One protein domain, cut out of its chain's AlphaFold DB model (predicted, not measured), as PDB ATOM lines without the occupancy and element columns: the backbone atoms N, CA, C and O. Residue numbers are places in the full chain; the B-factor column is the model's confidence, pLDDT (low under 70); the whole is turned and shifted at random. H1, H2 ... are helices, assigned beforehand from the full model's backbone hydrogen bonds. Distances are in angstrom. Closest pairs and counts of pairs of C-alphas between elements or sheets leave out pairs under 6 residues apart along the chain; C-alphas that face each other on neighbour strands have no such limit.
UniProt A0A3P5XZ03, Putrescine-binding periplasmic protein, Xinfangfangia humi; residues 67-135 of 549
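What this domain is: This is residues 67 to 135 of the 549 residues of the protein "Putrescine-binding periplasmic protein" of Xinfangfangia humi (UniProt A0A3P5XZ03). Three helices form a small, compact body with their centres in a triangle: H1 and H3 run the same way, H3 beside the later part of H1, while H2 crosses H1 steeply on another side. The link of residues 84 to 96 folds back from the end of H1 to the beginning of H2. The printed part has 69 residues with three named helices, in the order H1, H2, H3, and no named strand; the class is all helix. The whole is compact and rounded, with a radius of gyration of the C-alphas of 10.8 A and spans of 27 by 23 by 20 A.

Where its parts are: H1, residues 67 to 83, begins at C-alpha 67 (17.126, 66.433, -84.451) and is 24.3 A long from first to last C-alpha. H2, residues 97 to 110, measures 19.6 A and begins at C-alpha 97 (7.048, 50.823, -78.292). H3, residues 120 to 134, measures 20.8 A and ends at C-alpha 134 (18.062, 60.575, -56.658).

How they stand to each other: H1 touches H2 with residues 77 to 80 alone; the closest C-alphas, of Gln 77 and Thr 99, are 6.6 A apart. These two helices run the same way at a steep tilt of 58 degrees. H1 touches H3 with residues 76 to 83 alone, the closest C-alphas being those of Leu 83 and Val 130, 6.2 A apart. They run the same way at a shallow tilt of 32 degrees, only just short of steep. H2 and H3 are close but not clearly touching, their closest C-alphas, of Ala 110 and Ala 125, being 7.9 A apart. Their lines are about perpendicular, at 75 degrees. In H1, H2 and H3 every O i to N i+4 pair is within hydrogen-bond range.

The domain as a whole: The two C-alphas farthest apart, of Glu 67 and Asn 135, are 30.6 A apart. The printed part has no cut. The link from H1 to H2, 13 residues, is long; that from H2 to H3, 9 residues, is short. The mean pLDDT of the printed part is 91.4, and no printed residue is under 70.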
ATOM      1  N   GLU A  67      16.007  66.759 -85.354       89.50
ATOM      2  CA  GLU A  67      17.126  66.433 -84.451       89.50
ATOM      3  C   GLU A  67      16.897  66.973 -83.026       89.50
ATOM      4  O   GLU A  67      17.174  66.297 -82.040       89.50
ATOM      5  N   ALA A  68      16.308  68.167 -82.902       86.81
ATOM      6  CA  ALA A  68      15.954  68.741 -81.606       86.81
ATOM      7  C   ALA A  68      14.876  67.920 -80.872       86.81
ATOM      8  O   ALA A  68      14.948  67.747 -79.655       86.81
ATOM      9  N   GLU A  69      13.888  67.393 -81.600       91.19
ATOM     10  CA  GLU A  69      12.869  66.506 -81.031       91.19
ATOM     11  C   GLU A  69      13.459  65.141 -80.668       91.19
ATOM     12  O   GLU A  69      13.169  64.635 -79.591       91.19
ATOM     13  N   ALA A  70      14.337  64.580 -81.501       92.44
ATOM     14  CA  ALA A  70      15.031  63.321 -81.236       92.44
ATOM     15  C   ALA A  70      15.919  63.415 -79.979       92.44
ATOM     16  O   ALA A  70      15.860  62.546 -79.108       92.44
ATOM     17  N   ARG A  71      16.674  64.512 -79.819       91.06
ATOM     18  CA  ARG A  71      17.444  64.806 -78.594       91.06
ATOM     19  C   ARG A  71      16.536  64.906 -77.368       91.06
ATOM     20  O   ARG A  71      16.848  64.331 -76.331       91.06
ATOM     21  N   ARG A  72      15.374  65.553 -77.498       91.19
ATOM     22  CA  ARG A  72      14.381  65.641 -76.416       91.19
ATOM     23  C   ARG A  72      13.764  64.286 -76.060       91.19
ATOM     24  O   ARG A  72      13.561  64.013 -74.880       91.19
ATOM     25  N   VAL A  73      13.498  63.425 -77.043       94.12
ATOM     26  CA  VAL A  73      13.082  62.035 -76.788       94.12
ATOM     27  C   VAL A  73      14.175  61.292 -76.024       94.12
ATOM     28  O   VAL A  73      13.864  60.621 -75.046       94.12
ATOM     29  N   ALA A  74      15.446  61.476 -76.387       93.50
ATOM     30  CA  ALA A  74      16.566  60.883 -75.660       93.50
ATOM     31  C   ALA A  74      16.629  61.352 -74.195       93.50
ATOM     32  O   ALA A  74      16.822  60.527 -73.304       93.50
ATOM     33  N   THR A  75      16.402  62.646 -73.928       94.12
ATOM     34  CA  THR A  75      16.272  63.188 -72.561       94.12
ATOM     35  C   THR A  75      15.159  62.479 -71.788       94.12
ATOM     36  O   THR A  75      15.361  62.037 -70.657       94.12
ATOM     37  N   VAL A  76      13.977  62.331 -72.398       94.81
ATOM     38  CA  VAL A  76      12.835  61.634 -71.785       94.81
ATOM     39  C   VAL A  76      13.172  60.170 -71.495       94.81
ATOM     40  O   VAL A  76      12.927  59.700 -70.385       94.81
ATOM     41  N   GLN A  77      13.768  59.463 -72.457       95.62
ATOM     42  CA  GLN A  77      14.195  58.070 -72.311       95.62
ATOM     43  C   GLN A  77      15.214  57.910 -71.173       95.62
ATOM     44  O   GLN A  77      15.040  57.028 -70.336       95.62
ATOM     45  N   ARG A  78      16.216  58.797 -71.073       94.38
ATOM     46  CA  ARG A  78      17.187  58.807 -69.962       94.38
ATOM     47  C   ARG A  78      16.524  59.045 -68.610       94.38
ATOM     48  O   ARG A  78      16.804  58.318 -67.664       94.38
ATOM     49  N   MET A  79      15.606  60.007 -68.505       94.69
ATOM     50  CA  MET A  79      14.872  60.240 -67.254       94.69
ATOM     51  C   MET A  79      13.997  59.039 -66.868       94.69
ATOM     52  O   MET A  79      13.960  58.650 -65.702       94.69
ATOM     53  N   LEU A  80      13.320  58.411 -67.833       95.75
ATOM     54  CA  LEU A  80      12.552  57.184 -67.603       95.75
ATOM     55  C   LEU A  80      13.456  56.023 -67.178       95.75
ATOM     56  O   LEU A  80      13.074  55.263 -66.286       95.75
ATOM     57  N   ALA A  81      14.650  55.909 -67.762       94.69
ATOM     58  CA  ALA A  81      15.630  54.902 -67.388       94.69
ATOM     59  C   ALA A  81      16.130  55.101 -65.954       94.69
ATOM     60  O   ALA A  81      16.030  54.178 -65.146       94.69
ATOM     61  N   ARG A  82      16.505  56.334 -65.583       92.44
ATOM     62  CA  ARG A  82      16.843  56.702 -64.196       92.44
ATOM     63  C   ARG A  82      15.722  56.364 -63.225       92.44
ATOM     64  O   ARG A  82      15.974  55.868 -62.134       92.44
ATOM     65  N   LEU A  83      14.460  56.564 -63.607       94.00
ATOM     66  CA  LEU A  83      13.305  56.202 -62.780       94.00
ATOM     67  C   LEU A  83      13.039  54.686 -62.712       94.00
ATOM     68  O   LEU A  83      12.339  54.249 -61.798       94.00
ATOM     69  N   GLY A  84      13.642  53.884 -63.592       95.25
ATOM     70  CA  GLY A  84      13.476  52.430 -63.669       95.25
ATOM     71  C   GLY A  84      12.324  51.971 -64.568       95.25
ATOM     72  O   GLY A  84      11.890  50.826 -64.461       95.25
ATOM     73  N   TYR A  85      11.803  52.849 -65.430       95.75
ATOM     74  CA  TYR A  85      10.760  52.519 -66.410       95.75
ATOM     75  C   TYR A  85      11.321  52.043 -67.754       95.75
ATOM     76  O   TYR A  85      10.590  51.424 -68.521       95.75
ATOM     77  N   LEU A  86      12.592  52.331 -68.041       96.06
ATOM     78  CA  LEU A  86      13.263  51.986 -69.293       96.06
ATOM     79  C   LEU A  86      14.688  51.477 -69.007       96.06
ATOM     80  O   LEU A  86      15.251  51.761 -67.955       96.06
ATOM     81  N   SER A  87      15.269  50.704 -69.921       91.88
ATOM     82  CA  SER A  87      16.693  50.346 -69.861       91.88
ATOM     83  C   SER A  87      17.532  51.420 -70.551       91.88
ATOM     84  O   SER A  87      17.106  51.960 -71.571       91.88
ATOM     85  N   GLU A  88      18.748  51.690 -70.074       85.69
ATOM     86  CA  GLU A  88      19.675  52.602 -70.765       85.69
ATOM     87  C   GLU A  88      20.021  52.120 -72.181       85.69
ATOM     88  O   GLU A  88      20.162  52.921 -73.104       85.69
ATOM     89  N   ALA A  89      20.052  50.802 -72.397       86.06
ATOM     90  CA  ALA A  89      20.256  50.221 -73.724       86.06
ATOM     91  C   ALA A  89      19.106  50.523 -74.712       86.06
ATOM     92  O   ALA A  89      19.258  50.287 -75.908       86.06
ATOM     93  N   ALA A  90      17.964  51.027 -74.228       89.25
ATOM     94  CA  ALA A  90      16.781  51.355 -75.022       89.25
ATOM     95  C   ALA A  90      16.643  52.865 -75.326       89.25
ATOM     96  O   ALA A  90      15.573  53.326 -75.716       89.25
ATOM     97  N   ILE A  91      17.710  53.657 -75.169       90.94
ATOM     98  CA  ILE A  91      17.725  55.074 -75.566       90.94
ATOM     99  C   ILE A  91      17.943  55.169 -77.085       90.94
ATOM    100  O   ILE A  91      19.071  55.245 -77.574       90.94
ATOM    101  N   THR A  92      16.850  55.143 -77.844       92.00
ATOM    102  CA  THR A  92      16.857  55.088 -79.319       92.00
ATOM    103  C   THR A  92      16.727  56.447 -80.002       92.00
ATOM    104  O   THR A  92      16.965  56.543 -81.204       92.00
ATOM    105  N   ARG A  93      16.350  57.505 -79.266       93.00
ATOM    106  CA  ARG A  93      15.879  58.799 -79.810       93.00
ATOM    107  C   ARG A  93      14.592  58.710 -80.640       93.00
ATOM    108  O   ARG A  93      14.177  59.703 -81.237       93.00
ATOM    109  N   GLU A  94      13.948  57.548 -80.666       93.31
ATOM    110  CA  GLU A  94      12.670  57.324 -81.330       93.31
ATOM    111  C   GLU A  94      11.552  57.139 -80.303       93.31
ATOM    112  O   GLU A  94      11.760  56.609 -79.216       93.31
ATOM    113  N   ILE A  95      10.328  57.534 -80.664       92.06
ATOM    114  CA  ILE A  95       9.132  57.176 -79.890       92.06
ATOM    115  C   ILE A  95       8.718  55.763 -80.318       92.06
ATOM    116  O   ILE A  95       7.776  55.562 -81.091       92.06
ATOM    117  N   ASP A  96       9.514  54.784 -79.899       92.44
ATOM    118  CA  ASP A  96       9.253  53.366 -80.115       92.44
ATOM    119  C   ASP A  96       8.283  52.797 -79.066       92.44
ATOM    120  O   ASP A  96       7.737  53.504 -78.215       92.44
ATOM    121  N   ARG A  97       8.005  51.494 -79.171       93.00
ATOM    122  CA  ARG A  97       7.048  50.823 -78.292       93.00
ATOM    123  C   ARG A  97       7.522  50.803 -76.839       93.00
ATOM    124  O   ARG A  97       6.709  51.056 -75.960       93.00
ATOM    125  N   ASP A  98       8.804  50.547 -76.605       94.19
ATOM    126  CA  ASP A  98       9.366  50.484 -75.254       94.19
ATOM    127  C   ASP A  98       9.302  51.867 -74.590       94.19
ATOM    128  O   ASP A  98       8.926  51.993 -73.424       94.19
ATOM    129  N   THR A  99       9.558  52.921 -75.368       94.50
ATOM    130  CA  THR A  99       9.394  54.316 -74.947       94.50
ATOM    131  C   THR A  99       7.941  54.627 -74.602       94.50
ATOM    132  O   THR A  99       7.677  55.206 -73.548       94.50
ATOM    133  N   GLN A 100       6.985  54.229 -75.448       93.94
ATOM    134  CA  GLN A 100       5.563  54.461 -75.185       93.94
ATOM    135  C   GLN A 100       5.078  53.697 -73.943       93.94
ATOM    136  O   GLN A 100       4.399  54.281 -73.102       93.94
ATOM    137  N   ASP A 101       5.473  52.431 -73.786       94.50
ATOM    138  CA  ASP A 101       5.111  51.599 -72.634       94.50
ATOM    139  C   ASP A 101       5.681  52.193 -71.325       94.50
ATOM    140  O   ASP A 101       4.986  52.251 -70.303       94.50
ATOM    141  N   ALA A 102       6.918  52.705 -71.357       95.81
ATOM    142  CA  ALA A 102       7.549  53.392 -70.229       95.81
ATOM    143  C   ALA A 102       6.848  54.718 -69.878       95.81
ATOM    144  O   ALA A 102       6.593  54.998 -68.701       95.81
ATOM    145  N   VAL A 103       6.490  55.520 -70.889       94.88
ATOM    146  CA  VAL A 103       5.717  56.760 -70.716       94.88
ATOM    147  C   VAL A 103       4.357  56.463 -70.099       94.88
ATOM    148  O   VAL A 103       4.003  57.089 -69.100       94.88
ATOM    149  N   ASP A 104       3.616  55.487 -70.621       94.00
ATOM    150  CA  ASP A 104       2.289  55.117 -70.124       94.00
ATOM    151  C   ASP A 104       2.351  54.651 -68.659       94.00
ATOM    152  O   ASP A 104       1.512  55.030 -67.828       94.00
ATOM    153  N   ALA A 105       3.380  53.871 -68.313       94.88
ATOM    154  CA  ALA A 105       3.627  53.429 -66.946       94.88
ATOM    155  C   ALA A 105       3.906  54.609 -65.999       94.88
ATOM    156  O   ALA A 105       3.312  54.680 -64.915       94.88
ATOM    157  N   PHE A 106       4.751  55.560 -66.409       95.75
ATOM    158  CA  PHE A 106       5.039  56.759 -65.623       95.75
ATOM    159  C   PHE A 106       3.809  57.666 -65.489       95.75
ATOM    160  O   PHE A 106       3.444  58.044 -64.376       95.75
ATOM    161  N   VAL A 107       3.114  57.961 -66.591       94.12
ATOM    162  CA  VAL A 107       1.900  58.794 -66.638       94.12
ATOM    163  C   VAL A 107       0.836  58.280 -65.673       94.12
ATOM    164  O   VAL A 107       0.227  59.069 -64.945       94.12
ATOM    165  N   LYS A 108       0.650  56.956 -65.604       92.50
ATOM    166  CA  LYS A 108      -0.289  56.314 -64.678       92.50
ATOM    167  C   LYS A 108       0.084  56.539 -63.210       92.50
ATOM    168  O   LYS A 108      -0.800  56.802 -62.394       92.50
ATOM    169  N   VAL A 109       1.369  56.437 -62.864       91.12
ATOM    170  CA  VAL A 109       1.861  56.647 -61.491       91.12
ATOM    171  C   VAL A 109       1.820  58.129 -61.113       91.12
ATOM    172  O   VAL A 109       1.334  58.472 -60.035       91.12
ATOM    173  N   ALA A 110       2.248  59.004 -62.022       89.81
ATOM    174  CA  ALA A 110       2.263  60.454 -61.852       89.81
ATOM    175  C   ALA A 110       0.869  61.104 -61.971       89.81
ATOM    176  O   ALA A 110       0.719  62.290 -61.683       89.81
ATOM    177  N   ARG A 111      -0.159  60.334 -62.364       91.12
ATOM    178  CA  ARG A 111      -1.550  60.785 -62.567       91.12
ATOM    179  C   ARG A 111      -1.657  61.962 -63.545       91.12
ATOM    180  O   ARG A 111      -2.421  62.900 -63.318       91.12
ATOM    181  N   LEU A 112      -0.883  61.911 -64.627       88.69
ATOM    182  CA  LEU A 112      -0.922  62.908 -65.696       88.69
ATOM    183  C   LEU A 112      -2.040  62.568 -66.695       88.69
ATOM    184  O   LEU A 112      -2.316  61.402 -66.965       88.69
ATOM    185  N   ASN A 113      -2.688  63.586 -67.265       85.00
ATOM    186  CA  ASN A 113      -3.774  63.397 -68.230       85.00
ATOM    187  C   ASN A 113      -3.237  63.473 -69.665       85.00
ATOM    188  O   ASN A 113      -3.173  64.565 -70.221       85.00
ATOM    189  N   ASN A 114      -2.876  62.319 -70.240       75.75
ATOM    190  CA  ASN A 114      -2.426  62.151 -71.633       75.75
ATOM    191  C   ASN A 114      -1.444  63.245 -72.114       75.75
ATOM    192  O   ASN A 114      -1.782  64.015 -73.019       75.75
ATOM    193  N   PRO A 115      -0.274  63.387 -71.466       82.81
ATOM    194  CA  PRO A 115       0.664  64.443 -71.812       82.81
ATOM    195  C   PRO A 115       1.289  64.195 -73.188       82.81
ATOM    196  O   PRO A 115       1.594  63.061 -73.548       82.81
ATOM    197  N   ASP A 116       1.548  65.273 -73.927       88.56
ATOM    198  CA  ASP A 116       2.469  65.215 -75.060       88.56
ATOM    199  C   ASP A 116       3.885  64.951 -74.523       88.56
ATOM    200  O   ASP A 116       4.394  65.722 -73.701       88.56
ATOM    201  N   ILE A 117       4.507  63.859 -74.978       88.00
ATOM    202  CA  ILE A 117       5.849  63.420 -74.572       88.00
ATOM    203  C   ILE A 117       6.916  64.496 -74.825       88.00
ATOM    204  O   ILE A 117       7.898  64.579 -74.092       88.00
ATOM    205  N   LEU A 118       6.714  65.362 -75.825       87.62
ATOM    206  CA  LEU A 118       7.643  66.444 -76.160       87.62
ATOM    207  C   LEU A 118       7.361  67.741 -75.388       87.62
ATOM    208  O   LEU A 118       8.123  68.705 -75.499       87.62
ATOM    209  N   SER A 119       6.290  67.786 -74.592       89.50
ATOM    210  CA  SER A 119       5.902  68.994 -73.869       89.50
ATOM    211  C   SER A 119       6.829  69.312 -72.693       89.50
ATOM    212  O   SER A 119       7.288  68.436 -71.958       89.50
ATOM    213  N   GLU A 120       7.022  70.607 -72.441       86.69
ATOM    214  CA  GLU A 120       7.720  71.110 -71.249       86.69
ATOM    215  C   GLU A 120       7.065  70.638 -69.942       86.69
ATOM    216  O   GLU A 120       7.742  70.409 -68.941       86.69
ATOM    217  N   GLN A 121       5.740  70.458 -69.940       89.06
ATOM    218  CA  GLN A 121       5.019  69.959 -68.771       89.06
ATOM    219  C   GLN A 121       5.422  68.520 -68.436       89.06
ATOM    220  O   GLN A 121       5.624  68.204 -67.261       89.06
ATOM    221  N   PHE A 122       5.543  67.661 -69.451       92.81
ATOM    222  CA  PHE A 122       5.938  66.272 -69.257       92.81
ATOM    223  C   PHE A 122       7.393  66.159 -68.809       92.81
ATOM    224  O   PHE A 122       7.675  65.511 -67.800       92.81
ATOM    225  N   LEU A 123       8.296  66.876 -69.486       91.50
ATOM    226  CA  LEU A 123       9.709  66.925 -69.120       91.50
ATOM    227  C   LEU A 123       9.901  67.413 -67.678       91.50
ATOM    228  O   LEU A 123      10.650  66.816 -66.911       91.50
ATOM    229  N   ARG A 124       9.171  68.458 -67.267       91.62
ATOM    230  CA  ARG A 124       9.213  68.957 -65.888       91.62
ATOM    231  C   ARG A 124       8.722  67.923 -64.875       91.62
ATOM    232  O   ARG A 124       9.280  67.846 -63.783       91.62
ATOM    233  N   ALA A 125       7.686  67.151 -65.201       93.38
ATOM    234  CA  ALA A 125       7.178  66.109 -64.312       93.38
ATOM    235  C   ALA A 125       8.202  64.980 -64.115       93.38
ATOM    236  O   ALA A 125       8.435  64.570 -62.978       93.38
ATOM    237  N   LEU A 126       8.844  64.527 -65.198       94.38
ATOM    238  CA  LEU A 126       9.933  63.549 -65.138       94.38
ATOM    239  C   LEU A 126      11.120  64.081 -64.337       94.38
ATOM    240  O   LEU A 126      11.573  63.420 -63.408       94.38
ATOM    241  N   PHE A 127      11.565  65.302 -64.643       92.88
ATOM    242  CA  PHE A 127      12.680  65.947 -63.959       92.88
ATOM    243  C   PHE A 127      12.457  66.016 -62.444       92.88
ATOM    244  O   PHE A 127      13.324  65.616 -61.679       92.88
ATOM    245  N   LEU A 128      11.279  66.466 -61.996       91.75
ATOM    246  CA  LEU A 128      10.961  66.538 -60.565       91.75
ATOM    247  C   LEU A 128      10.902  65.155 -59.902       91.75
ATOM    248  O   LEU A 128      11.260  65.027 -58.732       91.75
ATOM    249  N   ALA A 129      10.455  64.129 -60.630       93.25
ATOM    250  CA  ALA A 129      10.439  62.763 -60.123       93.25
ATOM    251  C   ALA A 129      11.862  62.207 -59.951       93.25
ATOM    252  O   ALA A 129      12.147  61.616 -58.913       93.25
ATOM    253  N   VAL A 130      12.749  62.430 -60.929       91.31
ATOM    254  CA  VAL A 130      14.167  62.037 -60.849       91.31
ATOM    255  C   VAL A 130      14.862  62.803 -59.727       91.31
ATOM    256  O   VAL A 130      15.444  62.185 -58.845       91.31
ATOM    257  N   TRP A 131      14.704  64.129 -59.695       87.56
ATOM    258  CA  TRP A 131      15.269  65.000 -58.663       87.56
ATOM    259  C   TRP A 131      14.944  64.506 -57.247       87.56
ATOM    260  O   TRP A 131      15.809  64.468 -56.378       87.56
ATOM    261  N   ALA A 132      13.686  64.118 -57.013       88.12
ATOM    262  CA  ALA A 132      13.248  63.602 -55.721       88.12
ATOM    263  C   ALA A 132      13.757  62.181 -55.435       88.12
ATOM    264  O   ALA A 132      14.044  61.870 -54.282       88.12
ATOM    265  N   LYS A 133      13.837  61.316 -56.455       90.62
ATOM    266  CA  LYS A 133      14.308  59.932 -56.316       90.62
ATOM    267  C   LYS A 133      15.796  59.881 -55.974       90.62
ATOM    268  O   LYS A 133      16.170  59.183 -55.037       90.62
ATOM    269  N   ASP A 134      16.600  60.627 -56.722       85.44
ATOM    270  CA  ASP A 134      18.062  60.575 -56.658       85.44
ATOM    271  C   ASP A 134      18.628  61.607 -55.664       85.44
ATOM    272  O   ASP A 134      19.833  61.688 -55.462       85.44
ATOM    273  N   ASN A 135      17.755  62.388 -55.015       83.50
ATOM    274  CA  ASN A 135      18.099  63.356 -53.975       83.50
ATOM    275  C   ASN A 135      19.170  64.382 -54.398       83.50
ATOM    276  O   ASN A 135      19.973  64.799 -53.574       83.50
TER     277      ASN A 135